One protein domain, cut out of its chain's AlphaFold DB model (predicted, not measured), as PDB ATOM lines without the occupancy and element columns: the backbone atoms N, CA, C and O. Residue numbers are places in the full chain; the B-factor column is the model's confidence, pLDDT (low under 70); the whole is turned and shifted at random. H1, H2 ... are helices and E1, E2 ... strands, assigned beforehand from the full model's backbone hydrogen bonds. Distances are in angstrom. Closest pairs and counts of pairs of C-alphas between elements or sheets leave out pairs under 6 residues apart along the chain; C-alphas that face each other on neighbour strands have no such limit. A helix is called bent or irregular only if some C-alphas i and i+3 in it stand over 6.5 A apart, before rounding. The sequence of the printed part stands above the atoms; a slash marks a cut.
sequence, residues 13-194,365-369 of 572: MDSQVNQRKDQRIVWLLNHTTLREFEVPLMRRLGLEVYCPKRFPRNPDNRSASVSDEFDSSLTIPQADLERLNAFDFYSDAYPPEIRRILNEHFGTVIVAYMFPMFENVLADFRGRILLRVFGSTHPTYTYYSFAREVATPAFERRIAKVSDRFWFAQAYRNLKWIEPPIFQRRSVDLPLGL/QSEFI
ATOM      1  N   MET A  13     113.767 100.246 111.320       36.72
ATOM      2  CA  MET A  13     113.562 100.297 109.867       36.72
ATOM      3  C   MET A  13     112.515 101.354 109.503       36.72
ATOM      4  O   MET A  13     112.781 102.148 108.605       36.72
ATOM      5  N   ASP A  14     111.417 101.461 110.258       43.97
ATOM      6  CA  ASP A  14     110.406 102.511 110.051       43.97
ATOM      7  C   ASP A  14     110.988 103.918 110.227       43.97
ATOM      8  O   ASP A  14     110.699 104.808 109.429       43.97
ATOM      9  N   SER A  15     111.885 104.134 111.200       46.44
ATOM     10  CA  SER A  15     112.505 105.452 111.389       46.44
ATOM     11  C   SER A  15     113.420 105.857 110.228       46.44
ATOM     12  O   SER A  15     113.482 107.035 109.891       46.44
ATOM     13  N   GLN A  16     114.130 104.908 109.600       48.06
ATOM     14  CA  GLN A  16     114.987 105.199 108.441       48.06
ATOM     15  C   GLN A  16     114.191 105.342 107.139       48.06
ATOM     16  O   GLN A  16     114.540 106.175 106.304       48.06
ATOM     17  N   VAL A  17     113.125 104.557 106.960       55.38
ATOM     18  CA  VAL A  17     112.228 104.660 105.800       55.38
ATOM     19  C   VAL A  17     111.459 105.986 105.837       55.38
ATOM     20  O   VAL A  17     111.465 106.707 104.838       55.38
ATOM     21  N   ASN A  18     110.917 106.379 106.996       56.31
ATOM     22  CA  ASN A  18     110.246 107.673 107.168       56.31
ATOM     23  C   ASN A  18     111.210 108.864 107.048       56.31
ATOM     24  O   ASN A  18     110.868 109.851 106.401       56.31
ATOM     25  N   GLN A  19     112.440 108.762 107.571       59.78
ATOM     26  CA  GLN A  19     113.454 109.810 107.369       59.78
ATOM     27  C   GLN A  19     113.792 110.025 105.891       59.78
ATOM     28  O   GLN A  19     113.998 111.163 105.479       59.78
ATOM     29  N   ARG A  20     113.827 108.959 105.081       78.44
ATOM     30  CA  ARG A  20     114.070 109.095 103.638       78.44
ATOM     31  C   ARG A  20     112.869 109.664 102.899       78.44
ATOM     32  O   ARG A  20     113.064 110.477 102.005       78.44
ATOM     33  N   LYS A  21     111.643 109.286 103.275       87.44
ATOM     34  CA  LYS A  21     110.407 109.829 102.685       87.44
ATOM     35  C   LYS A  21     110.358 111.355 102.775       87.44
ATOM     36  O   LYS A  21     110.089 112.018 101.775       87.44
ATOM     37  N   ASP A  22     110.682 111.914 103.938       89.12
ATOM     38  CA  ASP A  22     110.686 113.365 104.163       89.12
ATOM     39  C   ASP A  22     111.744 114.127 103.346       89.12
ATOM     40  O   ASP A  22     111.625 115.339 103.166       89.12
ATOM     41  N   GLN A  23     112.735 113.421 102.794       92.94
ATOM     42  CA  GLN A  23     113.763 113.979 101.915       92.94
ATOM     43  C   GLN A  23     113.415 113.876 100.423       92.94
ATOM     44  O   GLN A  23     114.174 114.384  99.596       92.94
ATOM     45  N   ARG A  24     112.288 113.245 100.056       96.50
ATOM     46  CA  ARG A  24     111.854 113.126  98.657       96.50
ATOM     47  C   ARG A  24     110.729 114.088  98.324       96.50
ATOM     48  O   ARG A  24     109.735 114.196  99.048       96.50
ATOM     49  N   ILE A  25     110.877 114.743  97.179       97.56
ATOM     50  CA  ILE A  25     109.984 115.790  96.698       97.56
ATOM     51  C   ILE A  25     109.436 115.420  95.328       97.56
ATOM     52  O   ILE A  25     110.187 115.056  94.427       97.56
ATOM     53  N   VAL A  26     108.131 115.587  95.154       97.81
ATOM     54  CA  VAL A  26     107.483 115.600  93.839       97.81
ATOM     55  C   VAL A  26     107.408 117.054  93.370       97.81
ATOM     56  O   VAL A  26     106.769 117.878  94.022       97.81
ATOM     57  N   TRP A  27     108.060 117.393  92.260       97.06
ATOM     58  CA  TRP A  27     108.100 118.751  91.711       97.06
ATOM     59  C   TRP A  27     107.214 118.852  90.460       97.06
ATOM     60  O   TRP A  27     107.603 118.453  89.366       97.06
ATOM     61  N   LEU A  28     105.998 119.380  90.616       95.56
ATOM     62  CA  LEU A  28     104.941 119.419  89.594       95.56
ATOM     63  C   LEU A  28     104.816 120.801  88.934       95.56
ATOM     64  O   LEU A  28     103.743 121.408  88.920       95.56
ATOM     65  N   LEU A  29     105.924 121.334  88.415       89.12
ATOM     66  CA  LEU A  29     105.977 122.699  87.870       89.12
ATOM     67  C   LEU A  29     106.408 122.792  86.406       89.12
ATOM     68  O   LEU A  29     106.091 123.802  85.790       89.12
ATOM     69  N   ASN A  30     107.079 121.773  85.851       84.44
ATOM     70  CA  ASN A  30     107.593 121.604  84.470       84.44
ATOM     71  C   ASN A  30     108.108 122.833  83.695       84.44
ATOM     72  O   ASN A  30     108.458 122.714  82.526       84.44
ATOM     73  N   HIS A  31     108.267 123.990  84.327       88.81
ATOM     74  CA  HIS A  31     108.771 125.217  83.736       88.81
ATOM     75  C   HIS A  31     110.300 125.177  83.669       88.81
ATOM     76  O   HIS A  31     110.968 125.066  84.697       88.81
ATOM     77  N   THR A  32     110.858 125.319  82.465       88.81
ATOM     78  CA  THR A  32     112.285 125.073  82.184       88.81
ATOM     79  C   THR A  32     113.213 125.888  83.081       88.81
ATOM     80  O   THR A  32     113.996 125.303  83.821       88.81
ATOM     81  N   THR A  33     113.058 127.217  83.114       87.00
ATOM     82  CA  THR A  33     113.919 128.104  83.920       87.00
ATOM     83  C   THR A  33     113.875 127.783  85.413       87.00
ATOM     84  O   THR A  33     114.871 127.920  86.111       87.00
ATOM     85  N   LEU A  34     112.717 127.338  85.910       91.00
ATOM     86  CA  LEU A  34     112.541 127.026  87.326       91.00
ATOM     87  C   LEU A  34     113.170 125.678  87.650       91.00
ATOM     88  O   LEU A  34     113.866 125.560  88.651       91.00
ATOM     89  N   ARG A  35     112.991 124.685  86.771       92.94
ATOM     90  CA  ARG A  35     113.611 123.367  86.919       92.94
ATOM     91  C   ARG A  35     115.133 123.462  86.920       92.94
ATOM     92  O   ARG A  35     115.764 122.865  87.782       92.94
ATOM     93  N   GLU A  36     115.699 124.212  85.972       92.50
ATOM     94  CA  GLU A  36     117.150 124.409  85.820       92.50
ATOM     95  C   GLU A  36     117.799 125.031  87.062       92.50
ATOM     96  O   GLU A  36     118.984 124.825  87.298       92.50
ATOM     97  N   PHE A  37     117.031 125.763  87.872       94.12
ATOM     98  CA  PHE A  37     117.530 126.394  89.087       94.12
ATOM     99  C   PHE A  37     117.147 125.627  90.366       94.12
ATOM    100  O   PHE A  37     118.017 125.192  91.125       94.12
ATOM    101  N   GLU A  38     115.847 125.448  90.616       95.62
ATOM    102  CA  GLU A  38     115.320 124.945  91.891       95.62
ATOM    103  C   GLU A  38     115.619 123.460  92.104       95.62
ATOM    104  O   GLU A  38     115.896 123.051  93.232       95.62
ATOM    105  N   VAL A  39     115.603 122.634  91.050       95.44
ATOM    106  CA  VAL A  39     115.860 121.195  91.214       95.44
ATOM    107  C   VAL A  39     117.321 120.941  91.595       95.44
ATOM    108  O   VAL A  39     117.545 120.310  92.633       95.44
ATOM    109  N   PRO A  40     118.333 121.489  90.891       95.19
ATOM    110  CA  PRO A  40     119.718 121.419  91.352       95.19
ATOM    111  C   PRO A  40     119.938 122.026  92.741       95.19
ATOM    112  O   PRO A  40     120.787 121.536  93.484       95.19
ATOM    113  N   LEU A  41     119.199 123.078  93.112       96.38
ATOM    114  CA  LEU A  41     119.240 123.647  94.461       96.38
ATOM    115  C   LEU A  41     118.792 122.631  95.511       96.38
ATOM    116  O   LEU A  41     119.558 122.324  96.422       96.38
ATOM    117  N   MET A  42     117.602 122.050  95.362       96.50
ATOM    118  CA  MET A  42     117.087 121.054  96.309       96.50
ATOM    119  C   MET A  42     118.025 119.844  96.426       96.50
ATOM    120  O   MET A  42     118.274 119.353  97.526       96.50
ATOM    121  N   ARG A  43     118.624 119.413  95.311       95.50
ATOM    122  CA  ARG A  43     119.632 118.342  95.281       95.50
ATOM    123  C   ARG A  43     120.868 118.675  96.124       95.50
ATOM    124  O   ARG A  43     121.343 117.818  96.863       95.50
ATOM    125  N   ARG A  44     121.378 119.913  96.057       94.94
ATOM    126  CA  ARG A  44     122.498 120.367  96.908       94.94
ATOM    127  C   ARG A  44     122.137 120.397  98.390       94.94
ATOM    128  O   ARG A  44     123.006 120.148  99.217       94.94
ATOM    129  N   LEU A  45     120.869 120.650  98.710       95.25
ATOM    130  CA  LEU A  45     120.339 120.577 100.075       95.25
ATOM    131  C   LEU A  45     120.106 119.131 100.559       95.25
ATOM    132  O   LEU A  45     119.598 118.926 101.658       95.25
ATOM    133  N   GLY A  46     120.488 118.122  99.768       94.88
ATOM    134  CA  GLY A  46     120.416 116.709 100.144       94.88
ATOM    135  C   GLY A  46     119.063 116.049  99.876       94.88
ATOM    136  O   GLY A  46     118.790 114.991 100.436       94.88
ATOM    137  N   LEU A  47     118.220 116.660  99.042       96.50
ATOM    138  CA  LEU A  47     116.890 116.150  98.716       96.50
ATOM    139  C   LEU A  47     116.915 115.308  97.435       96.50
ATOM    140  O   LEU A  47     117.706 115.539  96.515       96.50
ATOM    141  N   GLU A  48     116.010 114.341  97.346       96.81
ATOM    142  CA  GLU A  48     115.715 113.624  96.106       96.81
ATOM    143  C   GLU A  48     114.488 114.257  95.446       96.81
ATOM    144  O   GLU A  48     113.510 114.574  96.124       96.81
ATOM    145  N   VAL A  49     114.525 114.472  94.131       96.62
ATOM    146  CA  VAL A  49     113.470 115.222  93.436       96.62
ATOM    147  C   VAL A  49     112.991 114.443  92.227       96.62
ATOM    148  O   VAL A  49     113.763 114.160  91.314       96.62
ATOM    149  N   TYR A  50     111.703 114.125  92.224       97.31
ATOM    150  CA  TYR A  50     111.003 113.574  91.079       97.31
ATOM    151  C   TYR A  50     110.385 114.704  90.250       97.31
ATOM    152  O   TYR A  50     109.692 115.568  90.793       97.31
ATOM    153  N   CYS A  51     110.588 114.662  88.932       96.56
ATOM    154  CA  CYS A  51     109.966 115.573  87.969       96.56
ATOM    155  C   CYS A  51     109.118 114.767  86.970       96.56
ATOM    156  O   CYS A  51     109.644 113.804  86.408       96.56
ATOM    157  N   PRO A  52     107.861 115.151  86.685       94.62
ATOM    158  CA  PRO A  52     106.967 114.371  85.834       94.62
ATOM    159  C   PRO A  52     107.389 114.368  84.361       94.62
ATOM    160  O   PRO A  52     107.854 115.383  83.828       94.62
ATOM    161  N   LYS A  53     107.182 113.226  83.688       94.38
ATOM    162  CA  LYS A  53     107.593 113.024  82.283       94.38
ATOM    163  C   LYS A  53     106.506 113.275  81.250       94.38
ATOM    164  O   LYS A  53     106.782 113.331  80.052       94.38
ATOM    165  N   ARG A  54     105.271 113.470  81.703       91.38
ATOM    166  CA  ARG A  54     104.144 113.871  80.865       91.38
ATOM    167  C   ARG A  54     103.751 115.298  81.187       91.38
ATOM    168  O   ARG A  54     103.744 115.694  82.346       91.38
ATOM    169  N   PHE A  55     103.481 116.076  80.145       87.56
ATOM    170  CA  PHE A  55     103.049 117.457  80.279       87.56
ATOM    171  C   PHE A  55     102.181 117.865  79.080       87.56
ATOM    172  O   PHE A  55     102.610 117.664  77.935       87.56
ATOM    173  N   PRO A  56     101.003 118.476  79.300       82.19
ATOM    174  CA  PRO A  56     100.118 118.893  78.224       82.19
ATOM    175  C   PRO A  56     100.725 120.076  77.458       82.19
ATOM    176  O   PRO A  56     100.904 121.174  77.989       82.19
ATOM    177  N   ARG A  57     101.038 119.870  76.174       76.38
ATOM    178  CA  ARG A  57     101.525 120.949  75.303       76.38
ATOM    179  C   ARG A  57     100.354 121.800  74.826       76.38
ATOM    180  O   ARG A  57      99.520 121.329  74.058       76.38
ATOM    181  N   ASN A  58     100.324 123.062  75.238       72.69
ATOM    182  CA  ASN A  58      99.383 124.062  74.743       72.69
ATOM    183  C   ASN A  58     100.104 125.411  74.507       72.69
ATOM    184  O   ASN A  58     101.259 125.567  74.920       72.69
ATOM    185  N   PRO A  59      99.463 126.381  73.824       65.94
ATOM    186  CA  PRO A  59     100.059 127.687  73.547       65.94
ATOM    187  C   PRO A  59     100.419 128.505  74.789       65.94
ATOM    188  O   PRO A  59     101.227 129.419  74.659       65.94
ATOM    189  N   ASP A  60      99.869 128.191  75.959       66.06
ATOM    190  CA  ASP A  60     100.115 128.931  77.201       66.06
ATOM    191  C   ASP A  60     101.325 128.376  77.976       66.06
ATOM    192  O   ASP A  60     101.968 129.089  78.741       66.06
ATOM    193  N   ASN A  61     101.729 127.131  77.701       71.50
ATOM    194  CA  ASN A  61     102.820 126.441  78.391       71.50
ATOM    195  C   ASN A  61     104.102 126.324  77.543       71.50
ATOM    196  O   ASN A  61     104.771 125.288  77.517       71.50
ATOM    197  N   ARG A  62     104.471 127.391  76.829       68.25
ATOM    198  CA  ARG A  62     105.592 127.380  75.858       68.25
ATOM    199  C   ARG A  62     106.965 127.149  76.487       68.25
ATOM    200  O   ARG A  62     107.879 126.693  75.805       68.25
ATOM    201  N   SER A  63     107.102 127.480  77.767       75.00
ATOM    202  CA  SER A  63     108.346 127.348  78.532       75.00
ATOM    203  C   SER A  63     108.458 126.008  79.258       75.00
ATOM    204  O   SER A  63     109.429 125.796  79.988       75.00
ATOM    205  N   ALA A  64     107.479 125.112  79.106       84.75
ATOM    206  CA  ALA A  64     107.501 123.822  79.772       84.75
ATOM    207  C   ALA A  64     108.436 122.830  79.066       84.75
ATOM    208  O   ALA A  64     108.488 122.760  77.837       84.75
ATOM    209  N   SER A  65     109.164 122.029  79.839       86.25
ATOM    210  CA  SER A  65     109.956 120.912  79.326       86.25
ATOM    211  C   SER A  65     109.964 119.745  80.308       86.25
ATOM    212  O   SER A  65     109.647 119.895  81.487       86.25
ATOM    213  N   VAL A  66     110.372 118.579  79.815       90.31
ATOM    214  CA  VAL A  66     110.536 117.340  80.582       90.31
ATOM    215  C   VAL A  66     112.020 116.972  80.603       90.31
ATOM    216  O   VAL A  66     112.729 117.258  79.639       90.31
ATOM    217  N   SER A  67     112.489 116.371  81.697       88.94
ATOM    218  CA  SER A  67     113.848 115.834  81.819       88.94
ATOM    219  C   SER A  67     113.846 114.571  82.678       88.94
ATOM    220  O   SER A  67     113.209 114.556  83.733       88.94
ATOM    221  N   ASP A  68     114.584 113.547  82.249       92.06
ATOM    222  CA  ASP A  68     114.843 112.302  82.992       92.06
ATOM    223  C   ASP A  68     116.102 112.386  83.872       92.06
ATOM    224  O   ASP A  68     116.404 111.469  84.628       92.06
ATOM    225  N   GLU A  69     116.840 113.497  83.805       91.88
ATOM    226  CA  GLU A  69     118.142 113.694  84.460       91.88
ATOM    227  C   GLU A  69     118.141 113.334  85.955       91.88
ATOM    228  O   GLU A  69     119.095 112.749  86.472       91.88
ATOM    229  N   PHE A  70     117.047 113.644  86.650       91.31
ATOM    230  CA  PHE A  70     116.945 113.495  88.100       91.31
ATOM    231  C   PHE A  70     116.490 112.103  88.554       91.31
ATOM    232  O   PHE A  70     116.628 111.783  89.735       91.31
ATOM    233  N   ASP A  71     116.023 111.245  87.647       92.62
ATOM    234  CA  ASP A  71     115.471 109.928  87.988       92.62
ATOM    235  C   ASP A  71     116.527 108.999  88.576       92.62
ATOM    236  O   ASP A  71     116.287 108.326  89.575       92.62
ATOM    237  N   SER A  72     117.738 109.052  88.017       89.12
ATOM    238  CA  SER A  72     118.904 108.296  88.495       89.12
ATOM    239  C   SER A  72     119.262 108.575  89.957       89.12
ATOM    240  O   SER A  72     120.013 107.825  90.579       89.12
ATOM    241  N   SER A  73     118.742 109.675  90.500       85.75
ATOM    242  CA  SER A  73     119.005 110.104  91.858       85.75
ATOM    243  C   SER A  73     117.953 109.701  92.880       85.75
ATOM    244  O   SER A  73     118.168 109.916  94.075       85.75
ATOM    245  N   LEU A  74     116.836 109.143  92.416       93.31
ATOM    246  CA  LEU A  74     115.759 108.667  93.264       93.31
ATOM    247  C   LEU A  74     116.097 107.272  93.785       93.31
ATOM    248  O   LEU A  74     116.474 106.373  93.040       93.31
ATOM    249  N   THR A  75     115.911 107.074  95.083       93.94
ATOM    250  CA  THR A  75     116.085 105.778  95.748       93.94
ATOM    251  C   THR A  75     114.780 104.983  95.841       93.94
ATOM    252  O   THR A  75     114.691 104.029  96.619       93.94
ATOM    253  N   ILE A  76     113.758 105.378  95.073       93.75
ATOM    254  CA  ILE A  76     112.472 104.678  94.983       93.75
ATOM    255  C   ILE A  76     112.597 103.426  94.095       93.75
ATOM    256  O   ILE A  76     113.463 103.386  93.217       93.75
ATOM    257  N   PRO A  77     111.757 102.392  94.287       95.06
ATOM    258  CA  PRO A  77     111.765 101.213  93.427       95.06
ATOM    259  C   PRO A  77     111.540 101.574  91.955       95.06
ATOM    260  O   PRO A  77     110.634 102.335  91.627       95.06
ATOM    261  N   GLN A  78     112.324 100.967  91.061       94.50
ATOM    262  CA  GLN A  78     112.267 101.242  89.620       94.50
ATOM    263  C   GLN A  78     110.862 101.040  89.028       94.50
ATOM    264  O   GLN A  78     110.411 101.854  88.232       94.50
ATOM    265  N   ALA A  79     110.149  99.992  89.454       95.25
ATOM    266  CA  ALA A  79     108.789  99.723  88.988       95.25
ATOM    267  C   ALA A  79     107.806 100.847  89.366       95.25
ATOM    268  O   ALA A  79     106.983 101.251  88.548       95.25
ATOM    269  N   ASP A  80     107.924 101.393  90.581       96.19
ATOM    270  CA  ASP A  80     107.096 102.515  91.030       96.19
ATOM    271  C   ASP A  80     107.473 103.807  90.274       96.19
ATOM    272  O   ASP A  80     106.595 104.565  89.864       96.19
ATOM    273  N   LEU A  81     108.766 104.043  90.019       96.25
ATOM    274  CA  LEU A  81     109.231 105.178  89.211       96.25
ATOM    275  C   LEU A  81     108.684 105.131  87.778       96.25
ATOM    276  O   LEU A  81     108.210 106.140  87.263       96.25
ATOM    277  N   GLU A  82     108.703 103.960  87.140       96.06
ATOM    278  CA  GLU A  82     108.156 103.764  85.792       96.06
ATOM    279  C   GLU A  82     106.658 104.083  85.730       96.06
ATOM    280  O   GLU A  82     106.200 104.713  84.771       96.06
ATOM    281  N   ARG A  83     105.900 103.729  86.777       96.06
ATOM    282  CA  ARG A  83     104.483 104.095  86.907       96.06
ATOM    283  C   ARG A  83     104.286 105.602  86.998       96.06
ATOM    284  O   ARG A  83     103.447 106.136  86.276       96.06
ATOM    285  N   LEU A  84     105.071 106.293  87.827       96.56
ATOM    286  CA  LEU A  84     105.007 107.755  87.927       96.56
ATOM    287  C   LEU A  84     105.373 108.418  86.592       96.56
ATOM    288  O   LEU A  84     104.654 109.308  86.138       96.56
ATOM    289  N   ASN A  85     106.437 107.955  85.931       96.31
ATOM    290  CA  ASN A  85     106.894 108.481  84.641       96.31
ATOM    291  C   ASN A  85     105.840 108.324  83.534       96.31
ATOM    292  O   ASN A  85     105.742 109.161  82.633       96.31
ATOM    293  N   ALA A  86     105.032 107.266  83.595       95.50
ATOM    294  CA  ALA A  86     103.948 107.022  82.654       95.50
ATOM    295  C   ALA A  86     102.663 107.817  82.958       95.50
ATOM    296  O   ALA A  86     101.767 107.836  82.112       95.50
ATOM    297  N   PHE A  87     102.553 108.467  84.118       95.44
ATOM    298  CA  PHE A  87     101.326 109.122  84.567       95.44
ATOM    299  C   PHE A  87     101.275 110.618  84.211       95.44
ATOM    300  O   PHE A  87     102.281 111.328  84.285       95.44
ATOM    301  N   ASP A  88     100.093 111.113  83.823       93.88
ATOM    302  CA  ASP A  88      99.852 112.536  83.560       93.88
ATOM    303  C   ASP A  88      99.252 113.239  84.786       93.88
ATOM    304  O   ASP A  88      98.039 113.351  84.961       93.88
ATOM    305  N   PHE A  89     100.136 113.786  85.619       94.44
ATOM    306  CA  PHE A  89      99.762 114.540  86.817       94.44
ATOM    307  C   PHE A  89      98.949 115.810  86.540       94.44
ATOM    308  O   PHE A  89      98.348 116.349  87.472       94.44
ATOM    309  N   TYR A  90      98.959 116.317  85.306       91.50
ATOM    310  CA  TYR A  90      98.386 117.618  84.976       91.50
ATOM    311  C   TYR A  90      96.901 117.541  84.653       91.50
ATOM    312  O   TYR A  90      96.177 118.510  84.891       91.50
ATOM    313  N   SER A  91      96.456 116.413  84.106       89.75
ATOM    314  CA  SER A  91      95.096 116.239  83.593       89.75
ATOM    315  C   SER A  91      94.335 115.093  84.253       89.75
ATOM    316  O   SER A  91      93.120 115.210  84.412       89.75
ATOM    317  N   ASP A  92      95.020 114.037  84.692       89.88
ATOM    318  CA  ASP A  92      94.355 112.825  85.163       89.88
ATOM    319  C   ASP A  92      94.126 112.833  86.684       89.88
ATOM    320  O   ASP A  92      94.928 113.345  87.473       89.88
ATOM    321  N   ALA A  93      93.009 112.233  87.110       89.50
ATOM    322  CA  ALA A  93      92.759 111.902  88.514       89.50
ATOM    323  C   ALA A  93      93.710 110.791  88.975       89.50
ATOM    324  O   ALA A  93      94.062 109.920  88.182       89.50
ATOM    325  N   TYR A  94      94.125 110.799  90.244       92.06
ATOM    326  CA  TYR A  94      95.160 109.877  90.716       92.06
ATOM    327  C   TYR A  94      94.555 108.493  90.997       92.06
ATOM    328  O   TYR A  94      93.795 108.351  91.961       92.06
ATOM    329  N   PRO A  95      94.880 107.455  90.200       90.56
ATOM    330  CA  PRO A  95      94.390 106.114  90.475       90.56
ATOM    331  C   PRO A  95      95.004 105.572  91.779       90.56
ATOM    332  O   PRO A  95      96.065 106.044  92.208       90.56
ATOM    333  N   PRO A  96      94.379 104.560  92.412       86.12
ATOM    334  CA  PRO A  96      94.851 103.950  93.656       86.12
ATOM    335  C   PRO A  96      96.358 103.659  93.706       86.12
ATOM    336  O   PRO A  96      97.004 104.020  94.687       86.12
ATOM    337  N   GLU A  97      96.927 103.081  92.643       89.56
ATOM    338  CA  GLU A  97      98.361 102.759  92.571       89.56
ATOM    339  C   GLU A  97      99.243 104.018  92.643       89.56
ATOM    340  O   GLU A  97     100.184 104.065  93.430       89.56
ATOM    341  N   ILE A  98      98.911 105.078  91.898       95.06
ATOM    342  CA  ILE A  98      99.669 106.340  91.922       95.06
ATOM    343  C   ILE A  98      99.572 107.005  93.296       95.06
ATOM    344  O   ILE A  98     100.578 107.490  93.815       95.06
ATOM    345  N   ARG A  99      98.393 106.985  93.932       92.88
ATOM    346  CA  ARG A  99      98.223 107.517  95.294       92.88
ATOM    347  C   ARG A  99      99.064 106.765  96.311       92.88
ATOM    348  O   ARG A  99      99.690 107.414  97.150       92.88
ATOM    349  N   ARG A 100      99.097 105.430  96.226       91.56
ATOM    350  CA  ARG A 100      99.957 104.588  97.065       91.56
ATOM    351  C   ARG A 100     101.416 105.006  96.897       91.56
ATOM    352  O   ARG A 100     102.044 105.405  97.871       91.56
ATOM    353  N   ILE A 101     101.920 105.013  95.662       94.75
ATOM    354  CA  ILE A 101     103.319 105.355  95.365       94.75
ATOM    355  C   ILE A 101     103.674 106.754  95.897       94.75
ATOM    356  O   ILE A 101     104.696 106.921  96.565       94.75
ATOM    357  N   LEU A 102     102.828 107.761  95.647       95.19
ATOM    358  CA  LEU A 102     103.049 109.124  96.141       95.19
ATOM    359  C   LEU A 102     103.149 109.167  97.670       95.19
ATOM    360  O   LEU A 102     104.084 109.755  98.213       95.19
ATOM    361  N   ASN A 103     102.187 108.557  98.359       92.94
ATOM    362  CA  ASN A 103     102.076 108.646  99.810       92.94
ATOM    363  C   ASN A 103     103.049 107.726 100.556       92.94
ATOM    364  O   ASN A 103     103.347 108.005 101.716       92.94
ATOM    365  N   GLU A 104     103.573 106.675  99.930       91.44
ATOM    366  CA  GLU A 104     104.610 105.817 100.514       91.44
ATOM    367  C   GLU A 104     106.007 106.429 100.371       91.44
ATOM    368  O   GLU A 104     106.785 106.422 101.326       91.44
ATOM    369  N   HIS A 105     106.327 107.004  99.207       94.75
ATOM    370  CA  HIS A 105     107.711 107.375  98.887       94.75
ATOM    371  C   HIS A 105     108.059 108.843  99.110       94.75
ATOM    372  O   HIS A 105     109.241 109.142  99.308       94.75
ATOM    373  N   PHE A 106     107.069 109.744  99.100       96.06
ATOM    374  CA  PHE A 106     107.293 111.190  99.137       96.06
ATOM    375  C   PHE A 106     106.657 111.852 100.359       96.06
ATOM    376  O   PHE A 106     105.498 111.617 100.702       96.06
ATOM    377  N   GLY A 107     107.422 112.721 101.017       95.38
ATOM    378  CA  GLY A 107     106.950 113.534 102.138       95.38
ATOM    379  C   GLY A 107     106.426 114.900 101.706       95.38
ATOM    380  O   GLY A 107     105.655 115.518 102.440       95.38
ATOM    381  N   THR A 108     106.815 115.376 100.519       97.75
ATOM    382  CA  THR A 108     106.490 116.727 100.053       97.75
ATOM    383  C   THR A 108     106.151 116.761  98.564       97.75
ATOM    384  O   THR A 108     106.821 116.136  97.745       97.75
ATOM    385  N   VAL A 109     105.144 117.555  98.205       98.19
ATOM    386  CA  VAL A 109     104.825 117.936  96.827       98.19
ATOM    387  C   VAL A 109     104.977 119.451  96.705       98.19
ATOM    388  O   VAL A 109     104.382 120.204  97.479       98.19
ATOM    389  N   ILE A 110     105.740 119.900  95.713       98.25
ATOM    390  CA  ILE A 110     105.757 121.292  95.265       98.25
ATOM    391  C   ILE A 110     104.954 121.355  93.967       98.25
ATOM    392  O   ILE A 110     105.313 120.713  92.983       98.25
ATOM    393  N   VAL A 111     103.860 122.112  93.965       96.69
ATOM    394  CA  VAL A 111     102.860 122.093  92.891       96.69
ATOM    395  C   VAL A 111     102.639 123.480  92.305       96.69
ATOM    396  O   VAL A 111     102.591 124.478  93.030       96.69
ATOM    397  N   ALA A 112     102.522 123.538  90.976       92.19
ATOM    398  CA  ALA A 112     102.120 124.745  90.273       92.19
ATOM    399  C   ALA A 112     100.633 125.033  90.450       92.19
ATOM    400  O   ALA A 112      99.812 124.167  90.746       92.19
ATOM    401  N   TYR A 113     100.284 126.271  90.151       87.94
ATOM    402  CA  TYR A 113      98.914 126.724  90.131       87.94
ATOM    403  C   TYR A 113      98.193 126.292  88.831       87.94
ATOM    404  O   TYR A 113      97.948 127.107  87.947       87.94
ATOM    405  N   MET A 114      97.913 124.991  88.672       86.25
ATOM    406  CA  MET A 114      97.229 124.416  87.499       86.25
ATOM    407  C   MET A 114      96.121 123.445  87.922       86.25
ATOM    408  O   MET A 114      96.293 122.683  88.872       86.25
ATOM    409  N   PHE A 115      95.006 123.440  87.190       84.38
ATOM    410  CA  PHE A 115      93.852 122.566  87.436       84.38
ATOM    411  C   PHE A 115      93.653 121.607  86.256       84.38
ATOM    412  O   PHE A 115      93.853 122.033  85.116       84.38
ATOM    413  N   PRO A 116      93.269 120.340  86.500       90.75
ATOM    414  CA  PRO A 116      92.842 119.749  87.783       90.75
ATOM    415  C   PRO A 116      93.966 119.352  88.763       90.75
ATOM    416  O   PRO A 116      93.678 119.071  89.923       90.75
ATOM    417  N   MET A 117      95.235 119.363  88.341       93.31
ATOM    418  CA  MET A 117      96.393 118.907  89.133       93.31
ATOM    419  C   MET A 117      96.395 119.337  90.605       93.31
ATOM    420  O   MET A 117      96.531 118.496  91.492       93.31
ATOM    421  N   PHE A 118      96.261 120.636  90.883       93.94
ATOM    422  CA  PHE A 118      96.342 121.151  92.249       93.94
ATOM    423  C   PHE A 118      95.231 120.582  93.144       93.94
ATOM    424  O   PHE A 118      95.482 120.256  94.302       93.94
ATOM    425  N   GLU A 119      94.025 120.380  92.613       90.69
ATOM    426  CA  GLU A 119      92.941 119.746  93.364       90.69
ATOM    427  C   GLU A 119      93.191 118.273  93.650       90.69
ATOM    428  O   GLU A 119      92.883 117.828  94.756       90.69
ATOM    429  N   ASN A 120      93.765 117.542  92.694       92.31
ATOM    430  CA  ASN A 120      94.123 116.139  92.894       92.31
ATOM    431  C   ASN A 120      95.189 116.019  93.992       92.31
ATOM    432  O   ASN A 120      95.035 115.223  94.912       92.31
ATOM    433  N   VAL A 121      96.201 116.896  94.007       95.38
ATOM    434  CA  VAL A 121      97.185 116.946  95.105       95.38
ATOM    435  C   VAL A 121      96.516 117.232  96.454       95.38
ATOM    436  O   VAL A 121      96.815 116.558  97.437       95.38
ATOM    437  N   LEU A 122      95.599 118.203  96.524       92.19
ATOM    438  CA  LEU A 122      94.882 118.524  97.766       92.19
ATOM    439  C   LEU A 122      93.993 117.378  98.260       92.19
ATOM    440  O   LEU A 122      93.801 117.238  99.469       92.19
ATOM    441  N   ALA A 123      93.414 116.604  97.342       87.31
ATOM    442  CA  ALA A 123      92.554 115.477  97.667       87.31
ATOM    443  C   ALA A 123      93.362 114.242  98.091       87.31
ATOM    444  O   ALA A 123      93.049 113.627  99.105       87.31
ATOM    445  N   ASP A 124      94.404 113.904  97.336       90.38
ATOM    446  CA  ASP A 124      95.014 112.577  97.370       90.38
ATOM    447  C   ASP A 124      96.376 112.532  98.090       90.38
ATOM    448  O   ASP A 124      96.810 111.454  98.509       90.38
ATOM    449  N   PHE A 125      97.068 113.669  98.263       93.56
ATOM    450  CA  PHE A 125      98.392 113.700  98.895       93.56
ATOM    451  C   PHE A 125      98.342 114.006 100.399       93.56
ATOM    452  O   PHE A 125      97.770 114.996 100.872       93.56
ATOM    453  N   ARG A 126      99.021 113.161 101.176       90.56
ATOM    454  CA  ARG A 126      99.019 113.178 102.645       90.56
ATOM    455  C   ARG A 126     100.223 113.888 103.251       90.56
ATOM    456  O   ARG A 126     100.184 114.215 104.431       90.56
ATOM    457  N   GLY A 127     101.259 114.169 102.463       94.12
ATOM    458  CA  GLY A 127     102.442 114.906 102.910       94.12
ATOM    459  C   GLY A 127     102.284 116.430 102.867       94.12
ATOM    460  O   GLY A 127     101.179 116.966 102.820       94.12
ATOM    461  N   ARG A 128     103.398 117.158 102.886       96.69
ATOM    462  CA  ARG A 128     103.428 118.629 102.833       96.69
ATOM    463  C   ARG A 128     103.143 119.110 101.407       96.69
ATOM    464  O   ARG A 128     103.756 118.623 100.462       96.69
ATOM    465  N   ILE A 129     102.238 120.068 101.245       97.62
ATOM    466  CA  ILE A 129     101.844 120.619  99.941       97.62
ATOM    467  C   ILE A 129     102.304 122.067  99.875       97.62
ATOM    468  O   ILE A 129     101.795 122.914 100.607       97.62
ATOM    469  N   LEU A 130     103.253 122.357  98.990       98.12
ATOM    470  CA  LEU A 130     103.718 123.711  98.725       98.12
ATOM    471  C   LEU A 130     103.108 124.182  97.412       98.12
ATOM    472  O   LEU A 130     103.519 123.734  96.341       98.12
ATOM    473  N   LEU A 131     102.163 125.113  97.491       97.56
ATOM    474  CA  LEU A 131     101.719 125.835  96.310       97.56
ATOM    475  C   LEU A 131     102.791 126.858  95.943       97.56
ATOM    476  O   LEU A 131     102.965 127.868  96.631       97.56
ATOM    477  N   ARG A 132     103.516 126.582  94.865       96.88
ATOM    478  CA  ARG A 132     104.628 127.410  94.416       96.88
ATOM    479  C   ARG A 132     104.126 128.524  93.505       96.88
ATOM    480  O   ARG A 132     103.489 128.264  92.486       96.88
ATOM    481  N   VAL A 133     104.428 129.767  93.878       94.81
ATOM    482  CA  VAL A 133     103.923 130.970  93.201       94.81
ATOM    483  C   VAL A 133     105.039 131.945  92.834       94.81
ATOM    484  O   VAL A 133     105.952 132.199  93.623       94.81
ATOM    485  N   PHE A 134     104.941 132.514  91.630       90.75
ATOM    486  CA  PHE A 134     106.016 133.291  90.991       90.75
ATOM    487  C   PHE A 134     105.623 134.713  90.607       90.75
ATOM    488  O   PHE A 134     106.459 135.459  90.118       90.75
ATOM    489  N   GLY A 135     104.368 135.098  90.812       90.25
ATOM    490  CA  GLY A 135     103.907 136.449  90.537       90.25
ATOM    491  C   GLY A 135     102.488 136.497  89.994       90.25
ATOM    492  O   GLY A 135     102.004 135.538  89.403       90.25
ATOM    493  N   SER A 136     101.829 137.634  90.196       87.31
ATOM    494  CA  SER A 136     100.479 137.898  89.698       87.31
ATOM    495  C   SER A 136     100.504 139.081  88.743       87.31
ATOM    496  O   SER A 136     100.943 140.176  89.110       87.31
ATOM    497  N   THR A 137     100.032 138.854  87.518       84.75
ATOM    498  CA  THR A 137      99.847 139.909  86.517       84.75
ATOM    499  C   THR A 137      98.621 140.773  86.805       84.75
ATOM    500  O   THR A 137      98.507 141.873  86.274       84.75
ATOM    501  N   HIS A 138      97.726 140.324  87.688       83.00
ATOM    502  CA  HIS A 138      96.517 141.058  88.027       83.00
ATOM    503  C   HIS A 138      96.735 141.964  89.254       83.00
ATOM    504  O   HIS A 138      97.299 141.520  90.257       83.00
ATOM    505  N   PRO A 139      96.241 143.218  89.249       72.88
ATOM    506  CA  PRO A 139      96.461 144.157  90.354       72.88
ATOM    507  C   PRO A 139      95.813 143.726  91.680       72.88
ATOM    508  O   PRO A 139      96.356 143.997  92.750       72.88
ATOM    509  N   THR A 140      94.652 143.069  91.618       74.69
ATOM    510  CA  THR A 140      93.824 142.729  92.795       74.69
ATOM    511  C   THR A 140      93.395 141.265  92.883       74.69
ATOM    512  O   THR A 140      92.756 140.882  93.859       74.69
ATOM    513  N   TYR A 141      93.714 140.446  91.879       86.25
ATOM    514  CA  TYR A 141      93.239 139.067  91.820       86.25
ATOM    515  C   TYR A 141      94.310 138.174  92.431       86.25
ATOM    516  O   TYR A 141      95.501 138.290  92.131       86.25
ATOM    517  N   THR A 142      93.857 137.351  93.362       92.44
ATOM    518  CA  THR A 142      94.682 136.520  94.237       92.44
ATOM    519  C   THR A 142      94.741 135.104  93.685       92.44
ATOM    520  O   THR A 142      93.844 134.686  92.949       92.44
ATOM    521  N   TYR A 143      95.748 134.332  94.084       93.50
ATOM    522  CA  TYR A 143      95.764 132.903  93.792       93.50
ATOM    523  C   TYR A 143      94.532 132.230  94.398       93.50
ATOM    524  O   TYR A 143      93.869 131.448  93.730       93.50
ATOM    525  N   TYR A 144      94.142 132.594  95.622       92.62
ATOM    526  CA  TYR A 144      92.943 132.032  96.234       92.62
ATOM    527  C   TYR A 144      91.646 132.325  95.460       92.62
ATOM    528  O   TYR A 144      90.826 131.430  95.263       92.62
ATOM    529  N   SER A 145      91.437 133.569  95.017       91.06
ATOM    530  CA  SER A 145      90.229 133.951  94.272       91.06
ATOM    531  C   SER A 145      90.152 133.240  92.930       91.06
ATOM    532  O   SER A 145      89.080 132.755  92.581       91.06
ATOM    533  N   PHE A 146      91.288 133.100  92.238       90.19
ATOM    534  CA  PHE A 146      91.343 132.306  91.017       90.19
ATOM    535  C   PHE A 146      90.968 130.850  91.286       90.19
ATOM    536  O   PHE A 146      90.221 130.255  90.518       90.19
ATOM    537  N   ALA A 147      91.410 130.289  92.417       90.31
ATOM    538  CA  ALA A 147      91.163 128.886  92.766       90.31
ATOM    539  C   ALA A 147      89.688 128.623  92.884       90.31
ATOM    540  O   ALA A 147      89.172 127.675  92.318       90.31
ATOM    541  N   ARG A 148      89.002 129.510  93.595       86.94
ATOM    542  CA  ARG A 148      87.568 129.399  93.801       86.94
ATOM    543  C   ARG A 148      86.767 129.495  92.512       86.94
ATOM    544  O   ARG A 148      85.661 128.971  92.481       86.94
ATOM    545  N   GLU A 149      87.291 130.175  91.496       87.25
ATOM    546  CA  GLU A 149      86.616 130.319  90.209       87.25
ATOM    547  C   GLU A 149      86.757 129.067  89.338       87.25
ATOM    548  O   GLU A 149      85.786 128.660  88.702       87.25
ATOM    549  N   VAL A 150      87.940 128.442  89.323       86.81
ATOM    550  CA  VAL A 150      88.244 127.337  88.393       86.81
ATOM    551  C   VAL A 150      88.207 125.945  89.020       86.81
ATOM    552  O   VAL A 150      88.074 124.958  88.300       86.81
ATOM    553  N   ALA A 151      88.348 125.848  90.341       86.50
ATOM    554  CA  ALA A 151      88.339 124.584  91.061       86.50
ATOM    555  C   ALA A 151      86.916 124.057  91.265       86.50
ATOM    556  O   ALA A 151      85.919 124.775  91.154       86.50
ATOM    557  N   THR A 152      86.807 122.791  91.656       81.00
ATOM    558  CA  THR A 152      85.525 122.234  92.075       81.00
ATOM    559  C   THR A 152      84.989 122.931  93.342       81.00
ATOM    560  O   THR A 152      85.767 123.423  94.169       81.00
ATOM    561  N   PRO A 153      83.662 122.897  93.595       77.56
ATOM    562  CA  PRO A 153      83.057 123.414  94.831       77.56
ATOM    563  C   PRO A 153      83.663 122.871  96.141       77.56
ATOM    564  O   PRO A 153      83.422 123.426  97.210       77.56
ATOM    565  N   ALA A 154      84.440 121.786  96.074       77.38
ATOM    566  CA  ALA A 154      85.146 121.185  97.197       77.38
ATOM    567  C   ALA A 154      86.372 121.972  97.679       77.38
ATOM    568  O   ALA A 154      86.855 121.715  98.784       77.38
ATOM    569  N   PHE A 155      86.910 122.877  96.859       86.00
ATOM    570  CA  PHE A 155      88.233 123.466  97.053       86.00
ATOM    571  C   PHE A 155      88.451 124.069  98.447       86.00
ATOM    572  O   PHE A 155      89.428 123.729  99.114       86.00
ATOM    573  N   GLU A 156      87.527 124.906  98.929       85.38
ATOM    574  CA  GLU A 156      87.675 125.574 100.231       85.38
ATOM    575  C   GLU A 156      87.721 124.559 101.384       85.38
ATOM    576  O   GLU A 156      88.555 124.670 102.284       85.38
ATOM    577  N   ARG A 157      86.886 123.510 101.318       83.12
ATOM    578  CA  ARG A 157      86.906 122.411 102.291       83.12
ATOM    579  C   ARG A 157      88.211 121.619 102.206       83.12
ATOM    580  O   ARG A 157      88.752 121.254 103.245       83.12
ATOM    581  N   ARG A 158      88.719 121.347 101.000       87.00
ATOM    582  CA  ARG A 158      89.983 120.615 100.797       87.00
ATOM    583  C   ARG A 158      91.167 121.388 101.366       87.00
ATOM    584  O   ARG A 158      91.927 120.824 102.144       87.00
ATOM    585  N   ILE A 159      91.264 122.683 101.069       89.50
ATOM    586  CA  ILE A 159      92.274 123.577 101.649       89.50
ATOM    587  C   ILE A 159      92.174 123.607 103.181       89.50
ATOM    588  O   ILE A 159      93.186 123.482 103.867       89.50
ATOM    589  N   ALA A 160      90.961 123.704 103.732       86.12
ATOM    590  CA  ALA A 160      90.765 123.647 105.178       86.12
ATOM    591  C   ALA A 160      91.160 122.283 105.779       86.12
ATOM    592  O   ALA A 160      91.726 122.254 106.865       86.12
ATOM    593  N   LYS A 161      90.910 121.163 105.082       84.38
ATOM    594  CA  LYS A 161      91.271 119.802 105.528       84.38
ATOM    595  C   LYS A 161      92.785 119.589 105.551       84.38
ATOM    596  O   LYS A 161      93.290 118.972 106.484       84.38
ATOM    597  N   VAL A 162      93.516 120.078 104.546       88.69
ATOM    598  CA  VAL A 162      94.986 119.938 104.523       88.69
ATOM    599  C   VAL A 162      95.670 120.825 105.568       88.69
ATOM    600  O   VAL A 162      96.764 120.476 106.003       88.69
ATOM    601  N   SER A 163      95.014 121.918 105.992       85.88
ATOM    602  CA  SER A 163      95.380 122.801 107.112       85.88
ATOM    603  C   SER A 163      96.894 122.995 107.272       85.88
ATOM    604  O   SER A 163      97.520 123.734 106.514       85.88
ATOM    605  N   ASP A 164      97.498 122.297 108.237       87.94
ATOM    606  CA  ASP A 164      98.872 122.502 108.690       87.94
ATOM    607  C   ASP A 164      99.929 121.939 107.737       87.94
ATOM    608  O   ASP A 164     101.109 122.276 107.855       87.94
ATOM    609  N   ARG A 165      99.509 121.119 106.769       92.56
ATOM    610  CA  ARG A 165     100.375 120.568 105.724       92.56
ATOM    611  C   ARG A 165     100.474 121.471 104.498       92.56
ATOM    612  O   ARG A 165     101.331 121.222 103.654       92.56
ATOM    613  N   PHE A 166      99.614 122.482 104.373       95.69
ATOM    614  CA  PHE A 166      99.622 123.403 103.238       95.69
ATOM    615  C   PHE A 166     100.539 124.600 103.478       95.69
ATOM    616  O   PHE A 166     100.536 125.193 104.557       95.69
ATOM    617  N   TRP A 167     101.273 124.984 102.437       97.62
ATOM    618  CA  TRP A 167     102.183 126.119 102.431       97.62
ATOM    619  C   TRP A 167     102.042 126.937 101.149       97.62
ATOM    620  O   TRP A 167     102.112 126.413 100.038       97.62
ATOM    621  N   PHE A 168     101.913 128.249 101.306       97.69
ATOM    622  CA  PHE A 168     101.995 129.220 100.225       97.69
ATOM    623  C   PHE A 168     103.466 129.598  99.991       97.69
ATOM    624  O   PHE A 168     104.041 130.412 100.719       97.69
ATOM    625  N   ALA A 169     104.093 128.958  99.003       97.94
ATOM    626  CA  ALA A 169     105.525 129.036  98.737       97.94
ATOM    627  C   ALA A 169     105.854 130.133  97.716       97.94
ATOM    628  O   ALA A 169     105.909 129.906  96.502       97.94
ATOM    629  N   GLN A 170     106.085 131.341  98.225       97.00
ATOM    630  CA  GLN A 170     106.193 132.552  97.421       97.00
ATOM    631  C   GLN A 170     107.621 132.872  96.982       97.00
ATOM    632  O   GLN A 170     108.554 132.826  97.778       97.00
ATOM    633  N   ALA A 171     107.783 133.229  95.704       95.50
ATOM    634  CA  ALA A 171     109.039 133.749  95.155       95.50
ATOM    635  C   ALA A 171     109.386 135.142  95.687       95.50
ATOM    636  O   ALA A 171     110.557 135.476  95.854       95.50
ATOM    637  N   TYR A 172     108.357 135.942  95.967       94.19
ATOM    638  CA  TYR A 172     108.492 137.315  96.424       94.19
ATOM    639  C   TYR A 172     107.666 137.534  97.683       94.19
ATOM    640  O   TYR A 172     106.507 137.125  97.760       94.19
ATOM    641  N   ARG A 173     108.252 138.221  98.668       92.25
ATOM    642  CA  ARG A 173     107.660 138.411 100.004       92.25
ATOM    643  C   ARG A 173     106.272 139.030  99.996       92.25
ATOM    644  O   ARG A 173     105.490 138.788 100.917       92.25
ATOM    645  N   ASN A 174     106.005 139.850  98.988       92.50
ATOM    646  CA  ASN A 174     104.805 140.652  98.880       92.50
ATOM    647  C   ASN A 174     103.617 139.904  98.250       92.50
ATOM    648  O   ASN A 174     102.514 140.445  98.271       92.50
ATOM    649  N   LEU A 175     103.788 138.683  97.724       94.31
ATOM    650  CA  LEU A 175     102.683 137.941  97.100       94.31
ATOM    651  C   LEU A 175     101.582 137.615  98.111       94.31
ATOM    652  O   LEU A 175     100.412 137.868  97.844       94.31
ATOM    653  N   LYS A 176     101.951 137.174  99.315       95.06
ATOM    654  CA  LYS A 176     100.989 136.857 100.376       95.06
ATOM    655  C   LYS A 176     100.153 138.048 100.839       95.06
ATOM    656  O   LYS A 176      99.079 137.837 101.379       95.06
ATOM    657  N   TRP A 177     100.608 139.293 100.667       93.81
ATOM    658  CA  TRP A 177      99.943 140.463 101.268       93.81
ATOM    659  C   TRP A 177      98.519 140.695 100.759       93.81
ATOM    660  O   TRP A 177      97.740 141.356 101.439       93.81
ATOM    661  N   ILE A 178      98.184 140.168  99.580       92.94
ATOM    662  CA  ILE A 178      96.833 140.245  99.010       92.94
ATOM    663  C   ILE A 178      96.014 138.970  99.227       92.94
ATOM    664  O   ILE A 178      94.812 138.984  99.008       92.94
ATOM    665  N   GLU A 179      96.643 137.878  99.658       95.12
ATOM    666  CA  GLU A 179      95.986 136.585  99.850       95.12
ATOM    667  C   GLU A 179      95.135 136.561 101.130       95.12
ATOM    668  O   GLU A 179      95.375 137.350 102.046       95.12
ATOM    669  N   PRO A 180      94.157 135.651 101.271       93.38
ATOM    670  CA  PRO A 180      93.410 135.513 102.518       93.38
ATOM    671  C   PRO A 180      94.284 134.983 103.673       93.38
ATOM    672  O   PRO A 180      95.336 134.372 103.445       93.38
ATOM    673  N   PRO A 181      93.824 135.115 104.936       92.88
ATOM    674  CA  PRO A 181      94.579 134.691 106.116       92.88
ATOM    675  C   PRO A 181      95.093 133.245 106.077       92.88
ATOM    676  O   PRO A 181      96.168 132.972 106.608       92.88
ATOM    677  N   ILE A 182      94.356 132.325 105.446       88.94
ATOM    678  CA  ILE A 182      94.750 130.915 105.329       88.94
ATOM    679  C   ILE A 182      96.045 130.724 104.521       88.94
ATOM    680  O   ILE A 182      96.875 129.902 104.890       88.94
ATOM    681  N   PHE A 183      96.278 131.544 103.493       94.19
ATOM    682  CA  PHE A 183      97.521 131.536 102.713       94.19
ATOM    683  C   PHE A 183      98.606 132.384 103.390       94.19
ATOM    684  O   PHE A 183      99.770 131.990 103.430       94.19
ATOM    685  N   GLN A 184      98.234 133.519 103.994       95.06
ATOM    686  CA  GLN A 184      99.188 134.393 104.685       95.06
ATOM    687  C   GLN A 184      99.891 133.705 105.861       95.06
ATOM    688  O   GLN A 184     101.118 133.781 105.978       95.06
ATOM    689  N   ARG A 185      99.123 133.032 106.732       92.00
ATOM    690  CA  ARG A 185      99.636 132.399 107.961       92.00
ATOM    691  C   ARG A 185     100.615 131.267 107.676       92.00
ATOM    692  O   ARG A 185     101.531 131.045 108.460       92.00
ATOM    693  N   ARG A 186     100.428 130.570 106.558       91.38
ATOM    694  CA  ARG A 186     101.250 129.436 106.128       91.38
ATOM    695  C   ARG A 186     102.088 129.796 104.906       91.38
ATOM    696  O   ARG A 186     102.187 129.027 103.961       91.38
ATOM    697  N   SER A 187     102.690 130.980 104.917       96.56
ATOM    698  CA  SER A 187     103.585 131.418 103.846       96.56
ATOM    699  C   SER A 187     105.048 131.099 104.150       96.56
ATOM    700  O   SER A 187     105.501 131.177 105.297       96.56
ATOM    701  N   VAL A 188     105.787 130.764 103.098       97.50
ATOM    702  CA  VAL A 188     107.224 130.490 103.139       97.50
ATOM    703  C   VAL A 188     107.910 131.221 101.984       97.50
ATOM    704  O   VAL A 188     107.394 131.236 100.864       97.50
ATOM    705  N   ASP A 189     109.036 131.873 102.271       97.44
ATOM    706  CA  ASP A 189     109.786 132.655 101.285       97.44
ATOM    707  C   ASP A 189     110.807 131.752 100.588       97.44
ATOM    708  O   ASP A 189     111.871 131.469 101.134       97.44
ATOM    709  N   LEU A 190     110.489 131.308  99.372       97.62
ATOM    710  CA  LEU A 190     111.389 130.511  98.538       97.62
ATOM    711  C   LEU A 190     111.793 131.358  97.331       97.62
ATOM    712  O   LEU A 190     111.060 131.374  96.340       97.62
ATOM    713  N   PRO A 191     112.892 132.124  97.397       96.00
ATOM    714  CA  PRO A 191     113.280 133.010  96.307       96.00
ATOM    715  C   PRO A 191     113.649 132.222  95.048       96.00
ATOM    716  O   PRO A 191     114.006 131.041  95.094       96.00
ATOM    717  N   LEU A 192     113.557 132.918  93.920       93.31
ATOM    718  CA  LEU A 192     114.076 132.470  92.635       93.31
ATOM    719  C   LEU A 192     115.547 132.854  92.494       93.31
ATOM    720  O   LEU A 192     116.009 133.794  93.136       93.31
ATOM    721  N   GLY A 193     116.251 132.184  91.591       94.12
ATOM    722  CA  GLY A 193     117.573 132.608  91.156       94.12
ATOM    723  C   GLY A 193     117.763 132.438  89.659       94.12
ATOM    724  O   GLY A 193     116.869 131.984  88.941       94.12
ATOM    725  N   LEU A 194     118.931 132.861  89.189       94.19
ATOM    726  CA  LEU A 194     119.323 132.736  87.790       94.19
ATOM    727  C   LEU A 194     120.051 131.408  87.563       94.19
ATOM    728  O   LEU A 194     120.901 131.012  88.360       94.19
ATOM    729  N   GLN A 365     117.439 126.827 102.723       98.00
ATOM    730  CA  GLN A 365     117.889 126.132 103.926       98.00
ATOM    731  C   GLN A 365     117.060 126.544 105.159       98.00
ATOM    732  O   GLN A 365     116.486 125.682 105.828       98.00
ATOM    733  N   SER A 366     116.921 127.842 105.442       97.81
ATOM    734  CA  SER A 366     116.200 128.298 106.641       97.81
ATOM    735  C   SER A 366     114.677 128.132 106.547       97.81
ATOM    736  O   SER A 366     114.013 127.749 107.508       97.81
ATOM    737  N   GLU A 367     114.093 128.436 105.389       97.81
ATOM    738  CA  GLU A 367     112.644 128.496 105.200       97.81
ATOM    739  C   GLU A 367     112.053 127.144 104.792       97.81
ATOM    740  O   GLU A 367     110.975 126.780 105.262       97.81
ATOM    741  N   PHE A 368     112.743 126.367 103.956       97.50
ATOM    742  CA  PHE A 368     112.247 125.065 103.522       97.50
ATOM    743  C   PHE A 368     112.746 123.937 104.426       97.50
ATOM    744  O   PHE A 368     111.929 123.258 105.049       97.50
ATOM    745  N   ILE A 369     114.064 123.758 104.557       97.00
ATOM    746  CA  ILE A 369     114.632 122.630 105.315       97.00
ATOM    747  C   ILE A 369     114.359 122.781 106.810       97.00
ATOM    748  O   ILE A 369     113.863 121.864 107.462       97.00
TER     749      ILE A 369
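What this domain is: This is residues 13 to 194 and 365 to 369 of the 572 residues of an uncharacterized protein of Planctomycetes bacterium (UniProt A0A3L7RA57). A strongly twisted sheet of six parallel strands forms the core, with H2 packed over one face at E2 and H5 and H9 on the opposite face. H1 lies far from the core, its centre 21.4 A from the mean of the C-alphas, and residues 51 to 77 form a long stretch with no named element. The printed part has 187 residues, with ten named helices and six named strands in the order H1 E1 H2 E2 H3 H4 E3 H5 E4 H6 H7 E5 H8 H9 E6 H10; the sheet's order is E2 E1 E3 E4 E5 E6. The class is mixed, helices and strands; the whole is compact, with a radius of gyration of the C-alphas of 15.9 A and spans of 46 by 38 by 37 A.

Where its parts are: H1, residues 13 to 21, begins at C-alpha 13 (113.562, 100.297, 109.867). E1 is residues 24 to 28, H2 32 to 44, 18.5 A long, and E2 48 to 50. H3 is residues 78 to 86, H4 96 to 105, E3 108 to 111 and H5 117 to 124. E4, residues 128 to 133, spans 15.7 A from C-alpha 128 (103.428, 118.629, 102.833). H6 is residues 143 to 150, H7 155 to 165, 15.2 A, E5 166 to 170, H8 175 to 178, H9 181 to 185 and E6 187 to 189. H10, residues 365 to 369, ends at C-alpha 369 (114.632, 122.630, 105.315).

How they stand to each other: Across the sheet, N 27 and O 50 are 2.9 A apart (E2, E1), N 28 and O 110 2.8 A (E1, E3), N 111 and O 130 2.9 A (E3, E4), N 169 and O 131 2.8 A (E4, E5) and N 188 and O 168 3.0 A (E5, E6), each within hydrogen-bond range. E1, H2, E2; E3, H5, E4; E4, H6 H7, E5; and E5, H8 H9, E6 are strand-helix-strand units, parallel neighbour strands with helices between, and E2, H3 H4, E3 is a split one, with E1 between its strands; each crossover is right-handed. H2 lies over E2 at a height over the sheet of 9.3 A, along the strands; its closest C-alphas to E2 are those of Val 39 and Val 49, 6.8 A. On the opposite face, H5 lies over E3 and, only just, with 3 C-alphas, over E4, at a height of 9.3 A; its closest C-alphas to E3 are those of Phe 118 and Val 111, 6.6 A. H9, on the same face as H5, lies over none of the strands; C-alphas 183 and 168, its closest to E5, are 5.6 A apart. H4, H7, H8 and H10 only graze the sheet; H1, H3 and H6 are not on it. H5 touches H7, closest at C-alphas 122 and 158, 6.1 A. H3 touches H4 at a steep tilt of 58 degrees, opposite ways, closest at C-alphas 80 and 101, 6.4 A. H6 and H7 only just touch, with 3 pairs of C-alphas within 8 A, and only at the corner. H1, H3, H4, H5, H6, H9 and H10 have every O i to N i+4 pair within hydrogen-bond range, H2 7 of 9 and H7 5 of 7; H8 is too short for one, and its one O i to N i+3 pair is not within range. H7 is irregular, with C-alphas 161 and 164 8.7 A apart, and H8 only just, with C-alphas 175 and 178 6.6 A apart.

The domain as a whole: The C-alphas of Met 13 and Pro 139, the two farthest apart, are 51.0 A apart. Residues 195 to 364 are not printed, and C-alphas 194 and 365 across this cut are 17.5 A apart. Of the links that are printed whole, E2 to H3, 27 residues, is long. The mean pLDDT of the printed part is 89.7, and residues 13 to 19, 59 to 60 and 62 are under 70.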